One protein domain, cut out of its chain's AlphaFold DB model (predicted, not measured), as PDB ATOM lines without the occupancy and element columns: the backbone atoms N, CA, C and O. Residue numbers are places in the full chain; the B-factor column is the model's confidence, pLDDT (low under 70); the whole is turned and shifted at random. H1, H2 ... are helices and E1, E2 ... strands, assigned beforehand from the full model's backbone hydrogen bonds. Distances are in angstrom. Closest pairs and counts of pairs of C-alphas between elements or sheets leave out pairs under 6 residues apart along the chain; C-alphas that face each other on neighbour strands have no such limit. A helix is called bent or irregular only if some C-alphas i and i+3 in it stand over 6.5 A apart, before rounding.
ATOM      1  N   LEU A  85     182.211 208.076 240.433       97.19
ATOM      2  CA  LEU A  85     182.034 206.641 240.281       97.19
ATOM      3  C   LEU A  85     180.747 206.248 240.998       97.19
ATOM      4  O   LEU A  85     180.601 206.434 242.209       97.19
ATOM      5  N   THR A  86     179.806 205.713 240.236       95.88
ATOM      6  CA  THR A  86     178.504 205.266 240.725       95.88
ATOM      7  C   THR A  86     178.232 203.873 240.199       95.88
ATOM      8  O   THR A  86     178.581 203.585 239.053       95.88
ATOM      9  N   GLY A  87     177.576 203.047 241.002       93.44
ATOM     10  CA  GLY A  87     177.174 201.705 240.609       93.44
ATOM     11  C   GLY A  87     175.682 201.485 240.805       93.44
ATOM     12  O   GLY A  87     174.971 202.300 241.406       93.44
ATOM     13  N   THR A  88     175.215 200.379 240.245       89.12
ATOM     14  CA  THR A  88     173.846 199.897 240.372       89.12
ATOM     15  C   THR A  88     173.904 198.384 240.530       89.12
ATOM     16  O   THR A  88     174.486 197.696 239.694       89.12
ATOM     17  N   GLY A  89     173.359 197.873 241.634       83.44
ATOM     18  CA  GLY A  89     173.243 196.439 241.863       83.44
ATOM     19  C   GLY A  89     171.950 195.875 241.275       83.44
ATOM     20  O   GLY A  89     171.160 196.575 240.635       83.44
ATOM     21  N   LEU A  90     171.729 194.574 241.480       79.38
ATOM     22  CA  LEU A  90     170.504 193.863 241.076       79.38
ATOM     23  C   LEU A  90     170.215 193.865 239.558       79.38
ATOM     24  O   LEU A  90     169.077 193.679 239.126       79.38
ATOM     25  N   THR A  91     171.236 194.053 238.722       78.12
ATOM     26  CA  THR A  91     171.071 194.280 237.274       78.12
ATOM     27  C   THR A  91     170.973 193.006 236.432       78.12
ATOM     28  O   THR A  91     170.612 193.063 235.252       78.12
ATOM     29  N   HIS A  92     171.244 191.833 237.014       78.31
ATOM     30  CA  HIS A  92     171.157 190.541 236.327       78.31
ATOM     31  C   HIS A  92     170.512 189.450 237.193       78.31
ATOM     32  O   HIS A  92     170.618 189.460 238.413       78.31
ATOM     33  N   LEU A  93     169.911 188.426 236.578       71.88
ATOM     34  CA  LEU A  93     169.163 187.381 237.306       71.88
ATOM     35  C   LEU A  93     169.997 186.650 238.379       71.88
ATOM     36  O   LEU A  93     169.471 186.259 239.416       71.88
ATOM     37  N   GLY A  94     171.307 186.497 238.157       69.06
ATOM     38  CA  GLY A  94     172.219 185.891 239.136       69.06
ATOM     39  C   GLY A  94     172.502 186.731 240.391       69.06
ATOM     40  O   GLY A  94     173.013 186.182 241.359       69.06
ATOM     41  N   SER A  95     172.174 188.029 240.398       64.38
ATOM     42  CA  SER A  95     172.491 188.955 241.501       64.38
ATOM     43  C   SER A  95     171.448 188.905 242.623       64.38
ATOM     44  O   SER A  95     171.765 189.203 243.771       64.38
ATOM     45  N   ALA A  96     170.226 188.448 242.320       59.91
ATOM     46  CA  ALA A  96     169.149 188.306 243.300       59.91
ATOM     47  C   ALA A  96     169.265 187.023 244.144       59.91
ATOM     48  O   ALA A  96     169.027 187.035 245.351       59.91
ATOM     49  N   ALA A  97     169.692 185.910 243.537       55.44
ATOM     50  CA  ALA A  97     169.688 184.589 244.179       55.44
ATOM     51  C   ALA A  97     170.529 184.459 245.479       55.44
ATOM     52  O   ALA A  97     170.141 183.677 246.355       55.44
ATOM     53  N   PRO A  98     171.670 185.160 245.654       53.66
ATOM     54  CA  PRO A  98     172.426 185.141 246.910       53.66
ATOM     55  C   PRO A  98     171.801 185.996 248.021       53.66
ATOM     56  O   PRO A  98     171.973 185.666 249.198       53.66
ATOM     57  N   ARG A  99     171.076 187.068 247.667       54.75
ATOM     58  CA  ARG A  99     170.587 188.087 248.612       54.75
ATOM     59  C   ARG A  99     169.396 187.579 249.437       54.75
ATOM     60  O   ARG A  99     169.387 187.748 250.655       54.75
ATOM     61  N   ASP A 100     168.512 186.770 248.851       52.19
ATOM     62  CA  ASP A 100     167.451 186.060 249.594       52.19
ATOM     63  C   ASP A 100     167.992 185.111 250.678       52.19
ATOM     64  O   ASP A 100     167.437 184.990 251.775       52.19
ATOM     65  N   LYS A 101     169.120 184.442 250.408       51.22
ATOM     66  CA  LYS A 101     169.743 183.515 251.367       51.22
ATOM     67  C   LYS A 101     170.439 184.226 252.526       51.22
ATOM     68  O   LYS A 101     170.663 183.585 253.554       51.22
ATOM     69  N   MET A 102     170.788 185.508 252.384       52.50
ATOM     70  CA  MET A 102     171.325 186.308 253.489       52.50
ATOM     71  C   MET A 102     170.231 186.680 254.500       52.50
ATOM     72  O   MET A 102     170.479 186.585 255.699       52.50
ATOM     73  N   HIS A 103     169.012 186.983 254.041       50.22
ATOM     74  CA  HIS A 103     167.866 187.278 254.914       50.22
ATOM     75  C   HIS A 103     167.209 186.028 255.528       50.22
ATOM     76  O   HIS A 103     166.579 186.107 256.579       50.22
ATOM     77  N   GLY A 104     167.390 184.848 254.927       44.75
ATOM     78  CA  GLY A 104     166.786 183.587 255.385       44.75
ATOM     79  C   GLY A 104     167.330 182.990 256.694       44.75
ATOM     80  O   GLY A 104     166.999 181.847 257.000       44.75
ATOM     81  N   LYS A 105     168.177 183.703 257.454       43.66
ATOM     82  CA  LYS A 105     168.751 183.247 258.740       43.66
ATOM     83  C   LYS A 105     168.391 184.136 259.939       43.66
ATOM     84  O   LYS A 105     169.144 184.196 260.908       43.66
ATOM     85  N   ALA A 106     167.250 184.817 259.898       43.19
ATOM     86  CA  ALA A 106     166.638 185.361 261.108       43.19
ATOM     87  C   ALA A 106     165.727 184.290 261.739       43.19
ATOM     88  O   ALA A 106     164.531 184.231 261.469       43.19
ATOM     89  N   ASP A 107     166.312 183.411 262.555       45.66
ATOM     90  CA  ASP A 107     165.562 182.527 263.451       45.66
ATOM     91  C   ASP A 107     164.903 183.371 264.557       45.66
ATOM     92  O   ASP A 107     165.604 183.909 265.415       45.66
ATOM     93  N   ASN A 108     163.571 183.518 264.523       38.91
ATOM     94  CA  ASN A 108     162.662 183.268 265.658       38.91
ATOM     95  C   ASN A 108     161.202 183.671 265.348       38.91
ATOM     96  O   ASN A 108     160.872 184.838 265.171       38.91
ATOM     97  N   GLU A 109     160.344 182.648 265.316       44.03
ATOM     98  CA  GLU A 109     158.945 182.600 265.773       44.03
ATOM     99  C   GLU A 109     158.100 183.896 265.792       44.03
ATOM    100  O   GLU A 109     157.821 184.455 266.846       44.03
ATOM    101  N   SER A 110     157.538 184.271 264.639       40.56
ATOM    102  CA  SER A 110     156.111 184.626 264.506       40.56
ATOM    103  C   SER A 110     155.771 184.814 263.029       40.56
ATOM    104  O   SER A 110     156.271 185.726 262.374       40.56
ATOM    105  N   VAL A 111     154.937 183.922 262.496       46.31
ATOM    106  CA  VAL A 111     154.458 183.973 261.114       46.31
ATOM    107  C   VAL A 111     153.451 185.110 260.973       46.31
ATOM    108  O   VAL A 111     152.282 184.943 261.299       46.31
ATOM    109  N   ASP A 112     153.903 186.217 260.403       38.47
ATOM    110  CA  ASP A 112     153.122 186.977 259.436       38.47
ATOM    111  C   ASP A 112     153.943 186.979 258.146       38.47
ATOM    112  O   ASP A 112     155.126 187.300 258.179       38.47
ATOM    113  N   LYS A 113     153.336 186.487 257.053       40.91
ATOM    114  CA  LYS A 113     153.847 186.409 255.667       40.91
ATOM    115  C   LYS A 113     155.255 186.986 255.496       40.91
ATOM    116  O   LYS A 113     155.370 188.204 255.543       40.91
ATOM    117  N   ALA A 114     156.256 186.130 255.246       49.34
ATOM    118  CA  ALA A 114     157.628 186.520 254.902       49.34
ATOM    119  C   ALA A 114     157.611 187.811 254.074       49.34
ATOM    120  O   ALA A 114     157.239 187.796 252.898       49.34
ATOM    121  N   ALA A 115     157.854 188.941 254.741       55.59
ATOM    122  CA  ALA A 115     157.722 190.235 254.114       55.59
ATOM    123  C   ALA A 115     158.803 190.268 253.040       55.59
ATOM    124  O   ALA A 115     159.981 190.128 253.357       55.59
ATOM    125  N   ILE A 116     158.386 190.358 251.775       64.62
ATOM    126  CA  ILE A 116     159.299 190.540 250.646       64.62
ATOM    127  C   ILE A 116     160.232 191.690 251.029       64.62
ATOM    128  O   ILE A 116     159.746 192.796 251.303       64.62
ATOM    129  N   THR A 117     161.533 191.402 251.105       75.56
ATOM    130  CA  THR A 117     162.553 192.389 251.473       75.56
ATOM    131  C   THR A 117     162.545 193.522 250.453       75.56
ATOM    132  O   THR A 117     162.129 193.333 249.306       75.56
ATOM    133  N   ASP A 118     162.995 194.715 250.836       77.50
ATOM    134  CA  ASP A 118     163.015 195.846 249.901       77.50
ATOM    135  C   ASP A 118     163.905 195.553 248.680       77.50
ATOM    136  O   ASP A 118     163.549 195.917 247.560       77.50
ATOM    137  N   THR A 119     164.978 194.773 248.868       77.69
ATOM    138  CA  THR A 119     165.812 194.227 247.784       77.69
ATOM    139  C   THR A 119     164.997 193.373 246.807       77.69
ATOM    140  O   THR A 119     165.023 193.627 245.602       77.69
ATOM    141  N   GLN A 120     164.235 192.389 247.302       80.06
ATOM    142  CA  GLN A 120     163.439 191.516 246.435       80.06
ATOM    143  C   GLN A 120     162.328 192.299 245.721       80.06
ATOM    144  O   GLN A 120     162.087 192.090 244.535       80.06
ATOM    145  N   ARG A 121     161.710 193.275 246.398       83.88
ATOM    146  CA  ARG A 121     160.696 194.149 245.788       83.88
ATOM    147  C   ARG A 121     161.273 194.991 244.647       83.88
ATOM    148  O   ARG A 121     160.647 195.087 243.595       83.88
ATOM    149  N   MET A 122     162.449 195.593 244.839       83.69
ATOM    150  CA  MET A 122     163.129 196.358 243.786       83.69
ATOM    151  C   MET A 122     163.516 195.471 242.600       83.69
ATOM    152  O   MET A 122     163.353 195.883 241.451       83.69
ATOM    153  N   PHE A 123     163.976 194.247 242.867       84.25
ATOM    154  CA  PHE A 123     164.276 193.278 241.818       84.25
ATOM    155  C   PHE A 123     163.028 192.915 241.002       84.25
ATOM    156  O   PHE A 123     163.064 192.980 239.773       84.25
ATOM    157  N   ASP A 124     161.912 192.606 241.666       86.56
ATOM    158  CA  ASP A 124     160.648 192.268 241.004       86.56
ATOM    159  C   ASP A 124     160.150 193.431 240.127       86.56
ATOM    160  O   ASP A 124     159.805 193.225 238.961       86.56
ATOM    161  N   TRP A 125     160.220 194.676 240.620       89.19
ATOM    162  CA  TRP A 125     159.930 195.868 239.811       89.19
ATOM    163  C   TRP A 125     160.842 195.975 238.584       89.19
ATOM    164  O   TRP A 125     160.373 196.305 237.491       89.19
ATOM    165  N   GLY A 126     162.131 195.665 238.735       88.62
ATOM    166  CA  GLY A 126     163.100 195.594 237.641       88.62
ATOM    167  C   GLY A 126     162.718 194.576 236.563       88.62
ATOM    168  O   GLY A 126     162.808 194.875 235.370       88.62
ATOM    169  N   VAL A 127     162.241 193.396 236.960       87.19
ATOM    170  CA  VAL A 127     161.777 192.352 236.031       87.19
ATOM    171  C   VAL A 127     160.508 192.786 235.295       87.19
ATOM    172  O   VAL A 127     160.411 192.588 234.082       87.19
ATOM    173  N   GLU A 128     159.556 193.392 236.002       88.50
ATOM    174  CA  GLU A 128     158.261 193.797 235.444       88.50
ATOM    175  C   GLU A 128     158.353 195.030 234.531       88.50
ATOM    176  O   GLU A 128     157.690 195.081 233.494       88.50
ATOM    177  N   GLY A 129     159.170 196.023 234.899       88.50
ATOM    178  CA  GLY A 129     159.169 197.349 234.271       88.50
ATOM    179  C   GLY A 129     160.544 197.985 234.051       88.50
ATOM    180  O   GLY A 129     160.620 199.148 233.655       88.50
ATOM    181  N   GLY A 130     161.645 197.264 234.282       86.62
ATOM    182  CA  GLY A 130     163.008 197.800 234.145       86.62
ATOM    183  C   GLY A 130     163.486 197.987 232.704       86.62
ATOM    184  O   GLY A 130     164.532 198.589 232.477       86.62
ATOM    185  N   LYS A 131     162.726 197.502 231.715       87.50
ATOM    186  CA  LYS A 131     163.024 197.643 230.280       87.50
ATOM    187  C   LYS A 131     161.916 198.441 229.578       87.50
ATOM    188  O   LYS A 131     161.125 197.847 228.839       87.50
ATOM    189  N   PRO A 132     161.809 199.759 229.831       89.62
ATOM    190  CA  PRO A 132     160.795 200.596 229.201       89.62
ATOM    191  C   PRO A 132     161.016 200.691 227.685       89.62
ATOM    192  O   PRO A 132     162.137 200.559 227.192       89.62
ATOM    193  N   THR A 133     159.944 200.954 226.940       89.88
ATOM    194  CA  THR A 133     160.035 201.340 225.526       89.88
ATOM    195  C   THR A 133     160.552 202.770 225.377       89.88
ATOM    196  O   THR A 133     160.475 203.573 226.311       89.88
ATOM    197  N   ASP A 134     161.035 203.111 224.181       88.50
ATOM    198  CA  ASP A 134     161.507 204.460 223.863       88.50
ATOM    199  C   ASP A 134     160.475 205.533 224.246       88.50
ATOM    200  O   ASP A 134     159.293 205.448 223.908       88.50
ATOM    201  N   GLY A 135     160.939 206.558 224.963       89.50
ATOM    202  CA  GLY A 135     160.100 207.657 225.446       89.50
ATOM    203  C   GLY A 135     159.333 207.372 226.742       89.50
ATOM    204  O   GLY A 135     158.680 208.281 227.250       89.50
ATOM    205  N   SER A 136     159.433 206.163 227.303       90.62
ATOM    206  CA  SER A 136     158.825 205.805 228.589       90.62
ATOM    207  C   SER A 136     159.857 205.788 229.719       90.62
ATOM    208  O   SER A 136     161.029 205.479 229.513       90.62
ATOM    209  N   VAL A 137     159.412 206.113 230.933       89.75
ATOM    210  CA  VAL A 137     160.247 206.052 232.142       89.75
ATOM    211  C   VAL A 137     160.231 204.622 232.684       89.75
ATOM    212  O   VAL A 137     159.164 204.022 232.806       89.75
ATOM    213  N   GLY A 138     161.409 204.072 232.973       89.50
ATOM    214  CA  GLY A 138     161.557 202.754 233.598       89.50
ATOM    215  C   GLY A 138     161.414 202.809 235.116       89.50
ATOM    216  O   GLY A 138     161.290 203.882 235.707       89.50
ATOM    217  N   VAL A 139     161.460 201.645 235.759       90.44
ATOM    218  CA  VAL A 139     161.528 201.581 237.225       90.44
ATOM    219  C   VAL A 139     162.862 202.121 237.743       90.44
ATOM    220  O   VAL A 139     163.891 202.020 237.073       90.44
ATOM    221  N   GLN A 140     162.840 202.702 238.940       87.44
ATOM    222  CA  GLN A 140     164.037 203.198 239.613       87.44
ATOM    223  C   GLN A 140     164.911 202.006 240.038       87.44
ATOM    224  O   GLN A 140     164.429 201.179 240.814       87.44
ATOM    225  N   PRO A 141     166.165 201.896 239.569       87.19
ATOM    226  CA  PRO A 141     167.062 200.854 240.044       87.19
ATOM    227  C   PRO A 141     167.738 201.281 241.353       87.19
ATOM    228  O   PRO A 141     167.650 202.443 241.773       87.19
ATOM    229  N   GLU A 142     168.458 200.343 241.965       86.19
ATOM    230  CA  GLU A 142     169.432 200.643 243.010       86.19
ATOM    231  C   GLU A 142     170.524 201.570 242.463       86.19
ATOM    232  O   GLU A 142     170.964 201.415 241.323       86.19
ATOM    233  N   TRP A 143     170.963 202.529 243.274       89.94
ATOM    234  CA  TRP A 143     172.073 203.422 242.957       89.94
ATOM    235  C   TRP A 143     172.914 203.666 244.198       89.94
ATOM    236  O   TRP A 143     172.378 203.982 245.261       89.94
ATOM    237  N   PHE A 144     174.230 203.622 244.036       91.88
ATOM    238  CA  PHE A 144     175.167 204.004 245.085       91.88
ATOM    239  C   PHE A 144     176.346 204.798 244.527       91.88
ATOM    240  O   PHE A 144     176.688 204.742 243.344       91.88
ATOM    241  N   TYR A 145     176.971 205.564 245.418       95.19
ATOM    242  CA  TYR A 145     178.185 206.317 245.150       95.19
ATOM    243  C   TYR A 145     179.395 205.518 245.637       95.19
ATOM    244  O   TYR A 145     179.513 205.250 246.831       95.19
ATOM    245  N   LYS A 146     180.293 205.146 244.720       94.25
ATOM    246  CA  LYS A 146     181.511 204.374 245.020       94.25
ATOM    247  C   LYS A 146     182.699 205.279 245.350       94.25
ATOM    248  O   LYS A 146     183.635 204.860 246.023       94.25
ATOM    249  N   GLY A 147     182.676 206.524 244.880       95.69
ATOM    250  CA  GLY A 147     183.742 207.489 245.125       95.69
ATOM    251  C   GLY A 147     183.950 208.437 243.956       95.69
ATOM    252  O   GLY A 147     183.094 208.589 243.084       95.69
ATOM    253  N   SER A 148     185.100 209.102 243.951       97.19
ATOM    254  CA  SER A 148     185.484 210.006 242.870       97.19
ATOM    255  C   SER A 148     186.660 209.438 242.069       97.19
ATOM    256  O   SER A 148     187.150 208.351 242.359       97.19
ATOM    257  N   GLY A 149     187.192 210.189 241.106       96.62
ATOM    258  CA  GLY A 149     188.425 209.834 240.406       96.62
ATOM    259  C   GLY A 149     189.621 209.539 241.325       96.62
ATOM    260  O   GLY A 149     190.555 208.884 240.882       96.62
ATOM    261  N   HIS A 150     189.593 209.951 242.599       95.44
ATOM    262  CA  HIS A 150     190.616 209.591 243.589       95.44
ATOM    263  C   HIS A 150     190.633 208.097 243.946       95.44
ATOM    264  O   HIS A 150     191.685 207.580 244.317       95.44
ATOM    265  N   THR A 151     189.489 207.409 243.864       93.81
ATOM    266  CA  THR A 151     189.380 205.973 244.167       93.81
ATOM    267  C   THR A 151     189.539 205.099 242.924       93.81
ATOM    268  O   THR A 151     189.622 203.880 243.038       93.81
ATOM    269  N   LEU A 152     189.618 205.708 241.737       95.31
ATOM    270  CA  LEU A 152     189.817 205.001 240.479       95.31
ATOM    271  C   LEU A 152     191.258 204.493 240.366       95.31
ATOM    272  O   LEU A 152     192.221 205.239 240.565       95.31
ATOM    273  N   ARG A 153     191.405 203.227 239.981       95.31
ATOM    274  CA  ARG A 153     192.688 202.626 239.605       95.31
ATOM    275  C   ARG A 153     192.710 202.325 238.116       95.31
ATOM    276  O   ARG A 153     191.680 202.003 237.521       95.31
ATOM    277  N   ALA A 154     193.875 202.506 237.502       95.50
ATOM    278  CA  ALA A 154     194.063 202.156 236.103       95.50
ATOM    279  C   ALA A 154     194.127 200.627 235.937       95.50
ATOM    280  O   ALA A 154     194.414 199.914 236.903       95.50
ATOM    281  N   PRO A 155     193.895 200.105 234.720       95.06
ATOM    282  CA  PRO A 155     194.160 198.701 234.436       95.06
ATOM    283  C   PRO A 155     195.597 198.327 234.821       95.06
ATOM    284  O   PRO A 155     196.515 199.120 234.614       95.06
ATOM    285  N   TYR A 156     195.777 197.117 235.351       94.00
ATOM    286  CA  TYR A 156     197.075 196.563 235.769       94.00
ATOM    287  C   TYR A 156     197.757 197.262 236.957       94.00
ATOM    288  O   TYR A 156     198.885 196.910 237.289       94.00
ATOM    289  N   GLN A 157     197.097 198.220 237.614       93.19
ATOM    290  CA  GLN A 157     197.591 198.784 238.869       93.19
ATOM    291  C   GLN A 157     197.147 197.962 240.075       93.19
ATOM    292  O   GLN A 157     196.081 197.346 240.068       93.19
ATOM    293  N   ASP A 158     197.951 198.030 241.134       92.69
ATOM    294  CA  ASP A 158     197.617 197.434 242.420       92.69
ATOM    295  C   ASP A 158     196.337 198.055 243.002       92.69
ATOM    296  O   ASP A 158     196.130 199.278 242.991       92.69
ATOM    297  N   ILE A 159     195.482 197.195 243.554       91.25
ATOM    298  CA  ILE A 159     194.317 197.585 244.346       91.25
ATOM    299  C   ILE A 159     194.695 197.423 245.817       91.25
ATOM    300  O   ILE A 159     195.003 196.329 246.287       91.25
ATOM    301  N   GLU A 160     194.696 198.536 246.547       88.94
ATOM    302  CA  GLU A 160     195.052 198.547 247.963       88.94
ATOM    303  C   GLU A 160     193.827 198.264 248.828       88.94
ATOM    304  O   GLU A 160     192.821 198.973 248.770       88.94
ATOM    305  N   MET A 161     193.945 197.252 249.682       91.38
ATOM    306  CA  MET A 161     192.935 196.926 250.677       91.38
ATOM    307  C   MET A 161     193.271 197.629 252.007       91.38
ATOM    308  O   MET A 161     194.361 197.414 252.549       91.38
ATOM    309  N   PRO A 162     192.373 198.459 252.570       89.62
ATOM    310  CA  PRO A 162     192.581 199.059 253.886       89.62
ATOM    311  C   PRO A 162     192.781 197.996 254.973       89.62
ATOM    312  O   PRO A 162     192.153 196.944 254.943       89.62
ATOM    313  N   ALA A 163     193.592 198.294 255.995       95.19
ATOM    314  CA  ALA A 163     193.941 197.325 257.048       95.19
ATOM    315  C   ALA A 163     192.746 196.796 257.871       95.19
ATOM    316  O   ALA A 163     192.880 195.798 258.574       95.19
ATOM    317  N   PHE A 164     191.605 197.484 257.820       92.88
ATOM    318  CA  PHE A 164     190.368 197.098 258.499       92.88
ATOM    319  C   PHE A 164     189.344 196.427 257.574       92.88
ATOM    320  O   PHE A 164     188.286 196.036 258.061       92.88
ATOM    321  N   ALA A 165     189.612 196.331 256.268       93.75
ATOM    322  CA  ALA A 165     188.724 195.632 255.350       93.75
ATOM    323  C   ALA A 165     188.720 194.133 255.670       93.75
ATOM    324  O   ALA A 165     189.741 193.556 256.061       93.75
ATOM    325  N   LEU A 166     187.553 193.519 255.531       94.50
ATOM    326  CA  LEU A 166     187.319 192.123 255.882       94.50
ATOM    327  C   LEU A 166     187.299 191.206 254.655       94.50
ATOM    328  O   LEU A 166     187.417 189.989 254.808       94.50
ATOM    329  N   ASP A 167     187.165 191.788 253.467       94.00
ATOM    330  CA  ASP A 167     187.154 191.110 252.178       94.00
ATOM    331  C   ASP A 167     187.638 192.056 251.065       94.00
ATOM    332  O   ASP A 167     187.611 193.281 251.211       94.00
ATOM    333  N   GLY A 168     188.083 191.464 249.960       91.81
ATOM    334  CA  GLY A 168     188.541 192.140 248.749       91.81
ATOM    335  C   GLY A 168     187.967 191.441 247.527       91.81
ATOM    336  O   GLY A 168     188.695 190.813 246.758       91.81
ATOM    337  N   GLY A 169     186.644 191.453 247.425       91.50
ATOM    338  CA  GLY A 169     185.924 190.773 246.370       91.50
ATOM    339  C   GLY A 169     185.899 191.583 245.080       91.50
ATOM    340  O   GLY A 169     185.818 192.808 245.091       91.50
ATOM    341  N   GLU A 170     185.971 190.864 243.969       91.88
ATOM    342  CA  GLU A 170     185.969 191.413 242.617       91.88
ATOM    343  C   GLU A 170     184.586 191.222 241.987       91.88
ATOM    344  O   GLU A 170     184.067 190.101 241.953       91.88
ATOM    345  N   GLU A 171     184.021 192.289 241.433       91.81
ATOM    346  CA  GLU A 171     182.750 192.273 240.713       91.81
ATOM    347  C   GLU A 171     182.982 192.826 239.300       91.81
ATOM    348  O   GLU A 171     183.188 194.020 239.079       91.81
ATOM    349  N   ALA A 172     183.026 191.926 238.315       93.12
ATOM    350  CA  ALA A 172     183.257 192.301 236.926       93.12
ATOM    351  C   ALA A 172     182.007 192.959 236.324       93.12
ATOM    352  O   ALA A 172     180.969 192.317 236.177       93.12
ATOM    353  N   GLU A 173     182.149 194.209 235.891       93.88
ATOM    354  CA  GLU A 173     181.047 195.079 235.491       93.88
ATOM    355  C   GLU A 173     181.283 195.750 234.130       93.88
ATOM    356  O   GLU A 173     182.412 195.889 233.640       93.88
ATOM    357  N   LEU A 174     180.190 196.210 233.514       94.69
ATOM    358  CA  LEU A 174     180.236 197.100 232.353       94.69
ATOM    359  C   LEU A 174     179.986 198.547 232.795       94.69
ATOM    360  O   LEU A 174     178.848 198.940 233.050       94.69
ATOM    361  N   ALA A 175     181.026 199.376 232.788       96.12
ATOM    362  CA  ALA A 175     180.908 200.796 233.087       96.12
ATOM    363  C   ALA A 175     180.424 201.586 231.864       96.12
ATOM    364  O   ALA A 175     181.069 201.602 230.811       96.12
ATOM    365  N   GLY A 176     179.306 202.298 232.007       96.50
ATOM    366  CA  GLY A 176     178.919 203.355 231.074       96.50
ATOM    367  C   GLY A 176     179.675 204.645 231.386       96.50
ATOM    368  O   GLY A 176     179.668 205.102 232.525       96.50
ATOM    369  N   VAL A 177     180.304 205.258 230.381       97.38
ATOM    370  CA  VAL A 177     181.066 206.502 230.564       97.38
ATOM    371  C   VAL A 177     180.261 207.682 230.043       97.38
ATOM    372  O   VAL A 177     179.884 207.724 228.865       97.38
ATOM    373  N   TYR A 178     180.020 208.652 230.922       97.69
ATOM    374  CA  TYR A 178     179.234 209.844 230.637       97.69
ATOM    375  C   TYR A 178     180.024 211.106 230.967       97.69
ATOM    376  O   TYR A 178     180.808 211.127 231.912       97.69
ATOM    377  N   ILE A 179     179.781 212.164 230.200       98.06
ATOM    378  CA  ILE A 179     180.270 213.512 230.492       98.06
ATOM    379  C   ILE A 179     179.104 214.494 230.512       98.06
ATOM    380  O   ILE A 179     178.060 214.256 229.897       98.06
ATOM    381  N   VAL A 180     179.308 215.616 231.192       98.06
ATOM    382  CA  VAL A 180     178.395 216.757 231.195       98.06
ATOM    383  C   VAL A 180     179.097 217.903 230.481       98.06
ATOM    384  O   VAL A 180     180.229 218.230 230.824       98.06
ATOM    385  N   ASN A 181     178.458 218.466 229.460       97.81
ATOM    386  CA  ASN A 181     179.023 219.584 228.707       97.81
ATOM    387  C   ASN A 181     178.776 220.933 229.407       97.81
ATOM    388  O   ASN A 181     178.070 220.999 230.415       97.81
ATOM    389  N   ASP A 182     179.280 222.028 228.834       97.38
ATOM    390  CA  ASP A 182     179.224 223.364 229.454       97.38
ATOM    391  C   ASP A 182     177.790 223.901 229.612       97.38
ATOM    392  O   ASP A 182     177.540 224.820 230.391       97.38
ATOM    393  N   GLN A 183     176.826 223.333 228.879       97.69
ATOM    394  CA  GLN A 183     175.405 223.678 228.979       97.69
ATOM    395  C   GLN A 183     174.628 222.736 229.913       97.69
ATOM    396  O   GLN A 183     173.399 222.797 229.963       97.69
ATOM    397  N   GLY A 184     175.313 221.843 230.633       97.62
ATOM    398  CA  GLY A 184     174.694 220.883 231.550       97.62
ATOM    399  C   GLY A 184     174.059 219.673 230.859       97.62
ATOM    400  O   GLY A 184     173.318 218.921 231.492       97.62
ATOM    401  N   LYS A 185     174.312 219.461 229.562       98.19
ATOM    402  CA  LYS A 185     173.771 218.319 228.823       98.19
ATOM    403  C   LYS A 185     174.660 217.094 229.018       98.19
ATOM    404  O   LYS A 185     175.875 217.163 228.855       98.19
ATOM    405  N   VAL A 186     174.029 215.965 229.334       97.19
ATOM    406  CA  VAL A 186     174.698 214.677 229.551       97.19
ATOM    407  C   VAL A 186     174.896 213.945 228.223       97.19
ATOM    408  O   VAL A 186     173.970 213.841 227.415       97.19
ATOM    409  N   PHE A 187     176.088 213.391 228.017       97.75
ATOM    410  CA  PHE A 187     176.441 212.589 226.849       97.75
ATOM    411  C   PHE A 187     177.086 211.281 227.288       97.75
ATOM    412  O   PHE A 187     178.051 211.298 228.045       97.75
ATOM    413  N   ARG A 188     176.601 210.147 226.768       96.44
ATOM    414  CA  ARG A 188     177.321 208.871 226.862       96.44
ATOM    415  C   ARG A 188     178.398 208.835 225.789       96.44
ATOM    416  O   ARG A 188     178.069 208.912 224.604       96.44
ATOM    417  N   ILE A 189     179.650 208.664 226.187       96.12
ATOM    418  CA  ILE A 189     180.787 208.673 225.259       96.12
ATOM    419  C   ILE A 189     181.302 207.270 224.937       96.12
ATOM    420  O   ILE A 189     181.965 207.080 223.921       96.12
ATOM    421  N   GLY A 190     180.966 206.273 225.757       96.25
ATOM    422  CA  GLY A 190     181.388 204.898 225.526       96.25
ATOM    423  C   GLY A 190     181.072 203.965 226.683       96.25
ATOM    424  O   GLY A 190     180.313 204.306 227.593       96.25
ATOM    425  N   TYR A 191     181.676 202.785 226.608       96.81
ATOM    426  CA  TYR A 191     181.640 201.751 227.631       96.81
ATOM    427  C   TYR A 191     183.057 201.260 227.907       96.81
ATOM    428  O   TYR A 191     183.893 201.259 227.002       96.81
ATOM    429  N   ALA A 192     183.299 200.804 229.128       96.56
ATOM    430  CA  ALA A 192     184.532 200.150 229.532       96.56
ATOM    431  C   ALA A 192     184.223 198.923 230.390       96.56
ATOM    432  O   ALA A 192     183.164 198.841 231.008       96.56
ATOM    433  N   LEU A 193     185.162 197.982 230.432       95.75
ATOM    434  CA  LEU A 193     185.158 196.971 231.482       95.75
ATOM    435  C   LEU A 193     185.627 197.628 232.778       95.75
ATOM    436  O   LEU A 193     186.579 198.413 232.768       95.75
ATOM    437  N   SER A 194     184.963 197.300 233.875       95.69
ATOM    438  CA  SER A 194     185.331 197.739 235.214       95.69
ATOM    439  C   SER A 194     185.318 196.561 236.169       95.69
ATOM    440  O   SER A 194     184.615 195.580 235.954       95.69
ATOM    441  N   ASN A 195     186.095 196.690 237.233       94.88
ATOM    442  CA  ASN A 195     185.971 195.850 238.407       94.88
ATOM    443  C   ASN A 195     185.479 196.732 239.550       94.88
ATOM    444  O   ASN A 195     186.123 197.731 239.888       94.88
ATOM    445  N   GLU A 196     184.332 196.384 240.106       93.88
ATOM    446  CA  GLU A 196     183.880 196.946 241.357       93.88
ATOM    447  C   GLU A 196     184.494 196.145 242.515       93.88
ATOM    448  O   GLU A 196     184.065 195.048 242.850       93.88
ATOM    449  N   PHE A 197     185.533 196.713 243.130       93.62
ATOM    450  CA  PHE A 197     186.168 196.107 244.296       93.62
ATOM    451  C   PHE A 197     185.331 196.357 245.555       93.62
ATOM    452  O   PHE A 197     185.020 197.513 245.882       93.62
ATOM    453  N   SER A 198     184.967 195.289 246.262       91.75
ATOM    454  CA  SER A 198     183.923 195.306 247.290       91.75
ATOM    455  C   SER A 198     184.297 194.464 248.514       91.75
ATOM    456  O   SER A 198     184.812 193.355 248.404       91.75
ATOM    457  N   ASP A 199     184.006 194.983 249.712       92.88
ATOM    458  CA  ASP A 199     184.094 194.222 250.965       92.88
ATOM    459  C   ASP A 199     182.725 193.594 251.271       92.88
ATOM    460  O   ASP A 199     181.894 194.171 251.984       92.88
ATOM    461  N   HIS A 200     182.478 192.404 250.720       89.25
ATOM    462  CA  HIS A 200     181.194 191.711 250.868       89.25
ATOM    463  C   HIS A 200     180.919 191.263 252.305       89.25
ATOM    464  O   HIS A 200     179.767 191.061 252.702       89.25
ATOM    465  N   VAL A 201     181.968 191.068 253.111       90.94
ATOM    466  CA  VAL A 201     181.816 190.679 254.516       90.94
ATOM    467  C   VAL A 201     181.259 191.849 255.317       90.94
ATOM    468  O   VAL A 201     180.345 191.646 256.121       90.94
ATOM    469  N   THR A 202     181.765 193.060 255.088       89.81
ATOM    470  CA  THR A 202     181.226 194.287 255.686       89.81
ATOM    471  C   THR A 202     179.830 194.601 255.148       89.81
ATOM    472  O   THR A 202     178.937 194.899 255.945       89.81
ATOM    473  N   GLU A 203     179.604 194.474 253.835       85.94
ATOM    474  CA  GLU A 203     178.282 194.655 253.210       85.94
ATOM    475  C   GLU A 203     177.235 193.756 253.884       85.94
ATOM    476  O   GLU A 203     176.202 194.233 254.344       85.94
ATOM    477  N   LYS A 204     177.539 192.465 254.051       83.06
ATOM    478  CA  LYS A 204     176.631 191.489 254.665       83.06
ATOM    479  C   LYS A 204     176.267 191.800 256.121       83.06
ATOM    480  O   LYS A 204     175.193 191.406 256.569       83.06
ATOM    481  N   GLN A 205     177.155 192.442 256.879       83.06
ATOM    482  CA  GLN A 205     176.896 192.788 258.284       83.06
ATOM    483  C   GLN A 205     175.925 193.960 258.430       83.06
ATOM    484  O   GLN A 205     175.156 193.994 259.388       83.06
ATOM    485  N   ASN A 206     175.971 194.906 257.491       67.81
ATOM    486  CA  ASN A 206     175.216 196.157 257.535       67.81
ATOM    487  C   ASN A 206     174.188 196.258 256.402       67.81
ATOM    488  O   ASN A 206     173.794 197.360 256.024       67.81
ATOM    489  N   TYR A 207     173.776 195.114 255.855       62.66
ATOM    490  CA  TYR A 207     172.795 195.062 254.786       62.66
ATOM    491  C   TYR A 207     171.431 195.502 255.337       62.66
ATOM    492  O   TYR A 207     170.857 194.809 256.183       62.66
TER     493      TYR A 207
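AT A GLANCE: This is residues 85 to 207 of the 208 residues of an uncharacterized protein of Halomonas sp. (UniProt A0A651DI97). A long, bent two-stranded ribbon, E3 and E4, and a helical hairpin, H1 and H2, form two sides of a loose, flat model, with the short strand pair E1 and E2 near the ribbon and small H3 just after E4. Residues 105 to 113 stick out. The printed part has 123 residues, in the order E1 H1 H2 E2 E3 E4 H3; both two-strand sheets are antiparallel and the class is mixed. The radius of gyration of the C-alphas is 17.9 A, and the spans are 57 by 47 by 23 A.

IN THESE COORDINATES: Find C-alpha 85 at (182.034, 206.641, 240.281), where E1, residues 85 to 87, begins. Next come H1, residues 93 to 103, 17.7 A, and H2, residues 118 to 129, 16.2 A. E2 is residues 144 to 148. E3, residues 169 to 180, covers 31.0 A and bends by 66 degrees at residue 172; E4, residues 186 to 198, covers 27.8 A and bends by 87 degrees at residue 189. H3, residues 200 to 205, ends at C-alpha 205, (176.896, 192.788, 258.284).

HOW THE PARTS SIT: Look at N 85 and O 147, 2.8 A apart, to see E1 and E2 pair. E1 and E3 are near each other, with 8 pairs of C-alphas within 10 A. H2 touches H1 with residues 119 to 123 alone, the closest C-alphas being Ala 96 and Phe 123, 7.1 A; this hairpin has a shallow tilt of 23 degrees, opposite ways. In the hairpin of E3 and E4, N 173 and O 194 are 2.8 A apart. H1 and H3 are close but not clearly touching, C-alphas 102 and 204 being 7.5 A apart. Every O i to N i+4 pair is within hydrogen-bond range in H2 and H3; in H1, only just irregular with C-alphas 95 and 98 at 6.6 A, 2 of 7 are, beside 4 of 8 O i to N i+3 pairs.

THE WHOLE: The farthest C-alphas, Glu 109 and Asp 182, are 58.2 A apart. The printed part has no cut. The links H1 to H2, H2 to E2 and E2 to E3 are long. Look for pLDDT under 70 at residues 94 to 116 and 206 to 207.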